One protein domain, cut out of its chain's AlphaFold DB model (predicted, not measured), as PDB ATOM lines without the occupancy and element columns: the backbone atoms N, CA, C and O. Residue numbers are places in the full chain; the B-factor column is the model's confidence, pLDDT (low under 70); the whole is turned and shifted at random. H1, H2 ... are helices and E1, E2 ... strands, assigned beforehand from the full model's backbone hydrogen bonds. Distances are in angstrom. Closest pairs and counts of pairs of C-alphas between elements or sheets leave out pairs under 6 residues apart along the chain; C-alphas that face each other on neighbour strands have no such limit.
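AT A GLANCE: This is residues 490 to 556 of the 992 residues of the protein "Toll-like receptor 6" of Stylophora pistillata (UniProt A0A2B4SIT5). With little regular structure, the domain is a two-stranded antiparallel ribbon, E1 and E3, with short helix H1 at one end and lone strand E2 near E3. The order is E1, E2, H1, E3; the class is mixed, with 25 of 67 printed residues in named elements. It is compact, radius of gyration of the C-alphas 11.8 A, spanning 32 by 25 by 19 A.

HOW THE PARTS SIT: E1, residues 490 to 492, and E3, residues 545 to 550, are antiparallel neighbours at 147 degrees; N 492 and O 546 are within hydrogen-bond range, 2.8 A. E2, residues 500 to 507, pairs with no named strand and is apart from E1. In H1, residues 529 to 536, every O i to N i+4 pair is within hydrogen-bond range. The closest C-alphas of E1 and H1, Lys 492 and Val 536, are 6.2 A apart.

IN THESE COORDINATES: E1 begins at C-alpha 490 (133.997, 278.644, 335.301). E2 measures 21.7 A from first to last C-alpha, H1 10.5 A. E3, 16.5 A, ends at C-alpha 550 (135.685, 275.205, 327.821).

THE WHOLE: The printed part has no cut. The link E2 to H1 is long, 21 residues. In 16 residues, among them 551 to 555, pLDDT is under 70.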
ATOM      1  N   GLU A 490     134.227 277.335 334.680       86.25
ATOM      2  CA  GLU A 490     133.997 278.644 335.301       86.25
ATOM      3  C   GLU A 490     132.496 278.864 335.570       86.25
ATOM      4  O   GLU A 490     131.652 278.575 334.716       86.25
ATOM      5  N   ILE A 491     132.153 279.373 336.755       88.38
ATOM      6  CA  ILE A 491     130.775 279.686 337.163       88.38
ATOM      7  C   ILE A 491     130.507 281.179 336.927       88.38
ATOM      8  O   ILE A 491     131.271 282.035 337.372       88.38
ATOM      9  N   LYS A 492     129.422 281.489 336.210       86.38
ATOM     10  CA  LYS A 492     129.062 282.826 335.702       86.38
ATOM     11  C   LYS A 492     127.600 283.166 335.974       86.38
ATOM     12  O   LYS A 492     126.793 282.290 336.266       86.38
ATOM     13  N   SER A 493     127.249 284.440 335.829       83.62
ATOM     14  CA  SER A 493     125.866 284.929 335.897       83.62
ATOM     15  C   SER A 493     125.031 284.459 334.698       83.62
ATOM     16  O   SER A 493     123.825 284.256 334.815       83.62
ATOM     17  N   SER A 494     125.665 284.242 333.541       82.56
ATOM     18  CA  SER A 494     125.000 283.789 332.318       82.56
ATOM     19  C   SER A 494     125.945 283.065 331.358       82.56
ATOM     20  O   SER A 494     127.158 283.264 331.389       82.56
ATOM     21  N   CYS A 495     125.383 282.274 330.443       80.56
ATOM     22  CA  CYS A 495     126.131 281.695 329.324       80.56
ATOM     23  C   CYS A 495     126.595 282.778 328.336       80.56
ATOM     24  O   CYS A 495     125.836 283.697 328.027       80.56
ATOM     25  N   THR A 496     127.800 282.641 327.775       78.56
ATOM     26  CA  THR A 496     128.249 283.480 326.649       78.56
ATOM     27  C   THR A 496     127.519 283.116 325.352       78.56
ATOM     28  O   THR A 496     127.272 281.939 325.092       78.56
ATOM     29  N   ALA A 497     127.208 284.112 324.513       68.19
ATOM     30  CA  ALA A 497     126.384 283.943 323.308       68.19
ATOM     31  C   ALA A 497     126.966 282.965 322.267       68.19
ATOM     32  O   ALA A 497     126.206 282.288 321.578       68.19
ATOM     33  N   ASP A 498     128.294 282.844 322.198       68.06
ATOM     34  CA  ASP A 498     129.002 281.967 321.251       68.06
ATOM     35  C   ASP A 498     129.069 280.489 321.703       68.06
ATOM     36  O   ASP A 498     129.659 279.644 321.030       68.06
ATOM     37  N   CYS A 499     128.486 280.157 322.859       71.12
ATOM     38  CA  CYS A 499     128.519 278.820 323.449       71.12
ATOM     39  C   CYS A 499     127.300 277.988 323.010       71.12
ATOM     40  O   CYS A 499     126.156 278.384 323.245       71.12
ATOM     41  N   GLN A 500     127.509 276.810 322.409       61.66
ATOM     42  CA  GLN A 500     126.394 275.945 321.997       61.66
ATOM     43  C   GLN A 500     125.749 275.257 323.220       61.66
ATOM     44  O   GLN A 500     126.352 274.423 323.895       61.66
ATOM     45  N   PHE A 501     124.497 275.621 323.515       60.00
ATOM     46  CA  PHE A 501     123.687 275.090 324.623       60.00
ATOM     47  C   PHE A 501     123.384 273.589 324.504       60.00
ATOM     48  O   PHE A 501     123.070 273.136 323.411       60.00
ATOM     49  N   THR A 502     123.321 272.853 325.631       64.00
ATOM     50  CA  THR A 502     122.443 271.654 325.794       64.00
ATOM     51  C   THR A 502     122.271 271.131 327.245       64.00
ATOM     52  O   THR A 502     121.993 269.946 327.437       64.00
ATOM     53  N   HIS A 503     122.350 271.955 328.304       72.00
ATOM     54  CA  HIS A 503     121.865 271.485 329.618       72.00
ATOM     55  C   HIS A 503     121.235 272.552 330.521       72.00
ATOM     56  O   HIS A 503     121.613 273.723 330.510       72.00
ATOM     57  N   GLN A 504     120.269 272.106 331.324       83.50
ATOM     58  CA  GLN A 504     119.679 272.846 332.436       83.50
ATOM     59  C   GLN A 504     119.610 271.909 333.642       83.50
ATOM     60  O   GLN A 504     119.268 270.739 333.483       83.50
ATOM     61  N   THR A 505     119.911 272.407 334.835       86.69
ATOM     62  CA  THR A 505     119.755 271.653 336.084       86.69
ATOM     63  C   THR A 505     119.197 272.554 337.179       86.69
ATOM     64  O   THR A 505     119.300 273.779 337.099       86.69
ATOM     65  N   THR A 506     118.566 271.950 338.183       88.69
ATOM     66  CA  THR A 506     118.074 272.652 339.373       88.69
ATOM     67  C   THR A 506     118.858 272.172 340.584       88.69
ATOM     68  O   THR A 506     119.067 270.970 340.738       88.69
ATOM     69  N   VAL A 507     119.309 273.108 341.415       90.50
ATOM     70  CA  VAL A 507     120.150 272.847 342.590       90.50
ATOM     71  C   VAL A 507     119.488 273.384 343.852       90.50
ATOM     72  O   VAL A 507     118.730 274.353 343.799       90.50
ATOM     73  N   ASP A 508     119.807 272.772 344.988       91.75
ATOM     74  CA  ASP A 508     119.520 273.347 346.299       91.75
ATOM     75  C   ASP A 508     120.470 274.538 346.528       91.75
ATOM     76  O   ASP A 508     121.689 274.327 346.527       91.75
ATOM     77  N   PRO A 509     119.965 275.770 346.742       89.25
ATOM     78  CA  PRO A 509     120.797 276.940 347.026       89.25
ATOM     79  C   PRO A 509     121.711 276.759 348.247       89.25
ATOM     80  O   PRO A 509     122.807 277.328 348.287       89.25
ATOM     81  N   GLY A 510     121.279 275.962 349.232       88.88
ATOM     82  CA  GLY A 510     122.042 275.651 350.440       88.88
ATOM     83  C   GLY A 510     123.159 274.626 350.232       88.88
ATOM     84  O   GLY A 510     124.095 274.581 351.030       88.88
ATOM     85  N   SER A 511     123.107 273.833 349.158       89.94
ATOM     86  CA  SER A 511     124.087 272.774 348.905       89.94
ATOM     87  C   SER A 511     125.452 273.318 348.459       89.94
ATOM     88  O   SER A 511     125.550 274.332 347.759       89.94
ATOM     89  N   HIS A 512     126.524 272.634 348.869       88.31
ATOM     90  CA  HIS A 512     127.890 272.942 348.438       88.31
ATOM     91  C   HIS A 512     128.123 272.526 346.981       88.31
ATOM     92  O   HIS A 512     127.658 271.478 346.527       88.31
ATOM     93  N   ILE A 513     128.897 273.331 346.257       86.88
ATOM     94  CA  ILE A 513     129.307 273.050 344.885       86.88
ATOM     95  C   ILE A 513     130.304 271.886 344.900       86.88
ATOM     96  O   ILE A 513     131.422 272.000 345.398       86.88
ATOM     97  N   THR A 514     129.892 270.756 344.328       80.00
ATOM     98  CA  THR A 514     130.723 269.550 344.146       80.00
ATOM     99  C   THR A 514     131.509 269.556 342.832       80.00
ATOM    100  O   THR A 514     132.304 268.654 342.568       80.00
ATOM    101  N   LEU A 515     131.285 270.565 341.987       78.56
ATOM    102  CA  LEU A 515     131.983 270.744 340.721       78.56
ATOM    103  C   LEU A 515     133.356 271.379 340.968       78.56
ATOM    104  O   LEU A 515     133.452 272.456 341.553       78.56
ATOM    105  N   ASN A 516     134.414 270.751 340.455       75.00
ATOM    106  CA  ASN A 516     135.768 271.305 340.480       75.00
ATOM    107  C   ASN A 516     135.908 272.418 339.418       75.00
ATOM    108  O   ASN A 516     136.509 272.219 338.363       75.00
ATOM    109  N   CYS A 517     135.275 273.560 339.683       82.38
ATOM    110  CA  CYS A 517     135.192 274.737 338.821       82.38
ATOM    111  C   CYS A 517     135.699 275.985 339.559       82.38
ATOM    112  O   CYS A 517     135.907 275.967 340.774       82.38
ATOM    113  N   THR A 518     135.882 277.080 338.826       82.94
ATOM    114  CA  THR A 518     136.328 278.364 339.384       82.94
ATOM    115  C   THR A 518     135.194 279.386 339.502       82.94
ATOM    116  O   THR A 518     134.298 279.434 338.660       82.94
ATOM    117  N   ILE A 519     135.243 280.213 340.548       83.56
ATOM    118  CA  ILE A 519     134.413 281.411 340.750       83.56
ATOM    119  C   ILE A 519     135.383 282.581 340.901       83.56
ATOM    120  O   ILE A 519     136.239 282.543 341.778       83.56
ATOM    121  N   SER A 520     135.277 283.615 340.061       71.81
ATOM    122  CA  SER A 520     136.110 284.830 340.171       71.81
ATOM    123  C   SER A 520     137.622 284.550 340.308       71.81
ATOM    124  O   SER A 520     138.327 285.229 341.048       71.81
ATOM    125  N   SER A 521     138.123 283.546 339.574       66.56
ATOM    126  CA  SER A 521     139.499 283.001 339.602       66.56
ATOM    127  C   SER A 521     139.953 282.248 340.870       66.56
ATOM    128  O   SER A 521     141.087 281.774 340.914       66.56
ATOM    129  N   GLU A 522     139.066 282.029 341.843       71.38
ATOM    130  CA  GLU A 522     139.283 281.141 342.996       71.38
ATOM    131  C   GLU A 522     138.560 279.791 342.812       71.38
ATOM    132  O   GLU A 522     137.696 279.641 341.944       71.38
ATOM    133  N   ALA A 523     138.928 278.772 343.595       74.12
ATOM    134  CA  ALA A 523     138.290 277.453 343.537       74.12
ATOM    135  C   ALA A 523     136.902 277.479 344.207       74.12
ATOM    136  O   ALA A 523     136.766 277.977 345.320       74.12
ATOM    137  N   ALA A 524     135.887 276.892 343.567       74.56
ATOM    138  CA  ALA A 524     134.515 276.842 344.090       74.56
ATOM    139  C   ALA A 524     134.289 275.799 345.209       74.56
ATOM    140  O   ALA A 524     133.168 275.636 345.691       74.56
ATOM    141  N   GLU A 525     135.328 275.063 345.603       70.81
ATOM    142  CA  GLU A 525     135.245 273.978 346.581       70.81
ATOM    143  C   GLU A 525     134.787 274.502 347.957       70.81
ATOM    144  O   GLU A 525     135.289 275.505 348.459       70.81
ATOM    145  N   ASN A 526     133.809 273.822 348.563       75.19
ATOM    146  CA  ASN A 526     133.103 274.223 349.793       75.19
ATOM    147  C   ASN A 526     132.276 275.527 349.728       75.19
ATOM    148  O   ASN A 526     131.659 275.887 350.732       75.19
ATOM    149  N   VAL A 527     132.145 276.195 348.578       86.00
ATOM    150  CA  VAL A 527     131.213 277.329 348.404       86.00
ATOM    151  C   VAL A 527     129.800 276.793 348.132       86.00
ATOM    152  O   VAL A 527     129.642 275.840 347.370       86.00
ATOM    153  N   THR A 528     128.753 277.360 348.745       90.31
ATOM    154  CA  THR A 528     127.359 276.993 348.403       90.31
ATOM    155  C   THR A 528     126.870 277.714 347.151       90.31
ATOM    156  O   THR A 528     127.372 278.786 346.806       90.31
ATOM    157  N   TRP A 529     125.859 277.177 346.465       90.06
ATOM    158  CA  TRP A 529     125.294 277.834 345.276       90.06
ATOM    159  C   TRP A 529     124.791 279.259 345.568       90.06
ATOM    160  O   TRP A 529     125.083 280.187 344.813       90.06
ATOM    161  N   GLU A 530     124.125 279.465 346.705       88.75
ATOM    162  CA  GLU A 530     123.672 280.783 347.169       88.75
ATOM    163  C   GLU A 530     124.836 281.749 347.482       88.75
ATOM    164  O   GLU A 530     124.733 282.956 347.253       88.75
ATOM    165  N   GLN A 531     125.973 281.241 347.974       88.31
ATOM    166  CA  GLN A 531     127.192 282.041 348.152       88.31
ATOM    167  C   GLN A 531     127.827 282.397 346.801       88.31
ATOM    168  O   GLN A 531     128.196 283.551 346.589       88.31
ATOM    169  N   ALA A 532     127.893 281.452 345.860       87.69
ATOM    170  CA  ALA A 532     128.416 281.691 344.517       87.69
ATOM    171  C   ALA A 532     127.614 282.771 343.771       87.69
ATOM    172  O   ALA A 532     128.207 283.666 343.172       87.69
ATOM    173  N   LYS A 533     126.278 282.770 343.886       87.06
ATOM    174  CA  LYS A 533     125.416 283.816 343.307       87.06
ATOM    175  C   LYS A 533     125.753 285.215 343.842       87.06
ATOM    176  O   LYS A 533     125.814 286.170 343.075       87.06
ATOM    177  N   LYS A 534     126.071 285.336 345.135       85.75
ATOM    178  CA  LYS A 534     126.503 286.605 345.757       85.75
ATOM    179  C   LYS A 534     127.889 287.070 345.300       85.75
ATOM    180  O   LYS A 534     128.126 288.273 345.264       85.75
ATOM    181  N   LEU A 535     128.787 286.145 344.956       84.75
ATOM    182  CA  LEU A 535     130.140 286.450 344.467       84.75
ATOM    183  C   LEU A 535     130.176 286.823 342.978       84.75
ATOM    184  O   LEU A 535     131.025 287.610 342.566       84.75
ATOM    185  N   VAL A 536     129.273 286.251 342.180       83.38
ATOM    186  CA  VAL A 536     129.221 286.420 340.717       83.38
ATOM    187  C   VAL A 536     128.282 287.558 340.287       83.38
ATOM    188  O   VAL A 536     128.485 288.155 339.229       83.38
ATOM    189  N   GLY A 537     127.287 287.896 341.114       72.88
ATOM    190  CA  GLY A 537     126.253 288.889 340.814       72.88
ATOM    191  C   GLY A 537     124.959 288.262 340.287       72.88
ATOM    192  O   GLY A 537     124.863 287.049 340.098       72.88
ATOM    193  N   GLU A 538     123.936 289.092 340.071       64.50
ATOM    194  CA  GLU A 538     122.646 288.623 339.552       64.50
ATOM    195  C   GLU A 538     122.774 288.049 338.128       64.50
ATOM    196  O   GLU A 538     123.557 288.532 337.306       64.50
ATOM    197  N   GLY A 539     122.009 286.986 337.853       60.66
ATOM    198  CA  GLY A 539     121.981 286.302 336.558       60.66
ATOM    199  C   GLY A 539     121.323 287.111 335.434       60.66
ATOM    200  O   GLY A 539     120.804 288.204 335.646       60.66
ATOM    201  N   ASP A 540     121.249 286.535 334.229       63.66
ATOM    202  CA  ASP A 540     120.585 287.126 333.044       63.66
ATOM    203  C   ASP A 540     119.047 287.268 333.152       63.66
ATOM    204  O   ASP A 540     118.367 287.425 332.137       63.66
ATOM    205  N   GLY A 541     118.476 287.120 334.351       60.81
ATOM    206  CA  GLY A 541     117.042 286.939 334.606       60.81
ATOM    207  C   GLY A 541     116.498 285.558 334.204       60.81
ATOM    208  O   GLY A 541     115.523 285.095 334.783       60.81
ATOM    209  N   ARG A 542     117.167 284.857 333.276       65.88
ATOM    210  CA  ARG A 542     116.722 283.594 332.651       65.88
ATOM    211  C   ARG A 542     117.380 282.342 333.237       65.88
ATOM    212  O   ARG A 542     117.246 281.248 332.675       65.88
ATOM    213  N   SER A 543     118.196 282.512 334.267       76.75
ATOM    214  CA  SER A 543     118.852 281.484 335.078       76.75
ATOM    215  C   SER A 543     119.409 282.149 336.336       76.75
ATOM    216  O   SER A 543     119.758 283.327 336.304       76.75
ATOM    217  N   ASP A 544     119.508 281.404 337.435       84.25
ATOM    218  CA  ASP A 544     120.092 281.918 338.676       84.25
ATOM    219  C   ASP A 544     121.622 282.009 338.581       84.25
ATOM    220  O   ASP A 544     122.206 282.967 339.085       84.25
ATOM    221  N   LEU A 545     122.243 281.031 337.909       88.50
ATOM    222  CA  LEU A 545     123.669 280.961 337.572       88.50
ATOM    223  C   LEU A 545     123.870 280.166 336.264       88.50
ATOM    224  O   LEU A 545     122.960 279.507 335.755       88.50
ATOM    225  N   ALA A 546     125.090 280.170 335.737       87.31
ATOM    226  CA  ALA A 546     125.529 279.352 334.614       87.31
ATOM    227  C   ALA A 546     126.886 278.700 334.916       87.31
ATOM    228  O   ALA A 546     127.771 279.331 335.487       87.31
ATOM    229  N   VAL A 547     127.070 277.447 334.502       88.38
ATOM    230  CA  VAL A 547     128.372 276.760 334.531       88.38
ATOM    231  C   VAL A 547     128.859 276.615 333.098       88.38
ATOM    232  O   VAL A 547     128.156 276.034 332.268       88.38
ATOM    233  N   GLN A 548     130.041 277.153 332.803       86.12
ATOM    234  CA  GLN A 548     130.639 277.140 331.474       86.12
ATOM    235  C   GLN A 548     131.910 276.285 331.461       86.12
ATOM    236  O   GLN A 548     132.903 276.601 332.115       86.12
ATOM    237  N   GLU A 549     131.877 275.213 330.672       84.25
ATOM    238  CA  GLU A 549     132.994 274.307 330.417       84.25
ATOM    239  C   GLU A 549     133.615 274.631 329.050       84.25
ATOM    240  O   GLU A 549     132.935 274.628 328.018       84.25
ATOM    241  N   SER A 550     134.920 274.897 329.032       73.44
ATOM    242  CA  SER A 550     135.685 275.205 327.821       73.44
ATOM    243  C   SER A 550     136.576 274.026 327.440       73.44
ATOM    244  O   SER A 550     137.536 273.707 328.140       73.44
ATOM    245  N   SER A 551     136.284 273.376 326.310       63.38
ATOM    246  CA  SER A 551     137.181 272.368 325.739       63.38
ATOM    247  C   SER A 551     138.329 273.027 324.972       63.38
ATOM    248  O   SER A 551     138.147 274.061 324.331       63.38
ATOM    249  N   GLN A 552     139.499 272.379 324.945       58.28
ATOM    250  CA  GLN A 552     140.672 272.820 324.171       58.28
ATOM    251  C   GLN A 552     140.419 272.884 322.650       58.28
ATOM    252  O   GLN A 552     141.235 273.429 321.914       58.28
ATOM    253  N   ASN A 553     139.299 272.328 322.171       54.72
ATOM    254  CA  ASN A 553     138.985 272.170 320.753       54.72
ATOM    255  C   ASN A 553     137.664 272.876 320.374       54.72
ATOM    256  O   ASN A 553     136.697 272.233 319.968       54.72
ATOM    257  N   THR A 554     137.606 274.205 320.541       58.19
ATOM    258  CA  THR A 554     136.534 275.157 320.116       58.19
ATOM    259  C   THR A 554     135.085 274.918 320.579       58.19
ATOM    260  O   THR A 554     134.244 275.794 320.400       58.19
ATOM    261  N   SER A 555     134.771 273.785 321.207       65.56
ATOM    262  CA  SER A 555     133.443 273.488 321.749       65.56
ATOM    263  C   SER A 555     133.317 273.998 323.185       65.56
ATOM    264  O   SER A 555     133.927 273.456 324.112       65.56
ATOM    265  N   CYS A 556     132.526 275.055 323.355       75.12
ATOM    266  CA  CYS A 556     132.064 275.537 324.650       75.12
ATOM    267  C   CYS A 556     130.747 274.840 325.013       75.12
ATOM    268  O   CYS A 556     129.829 274.801 324.191       75.12
TER     269      CYS A 556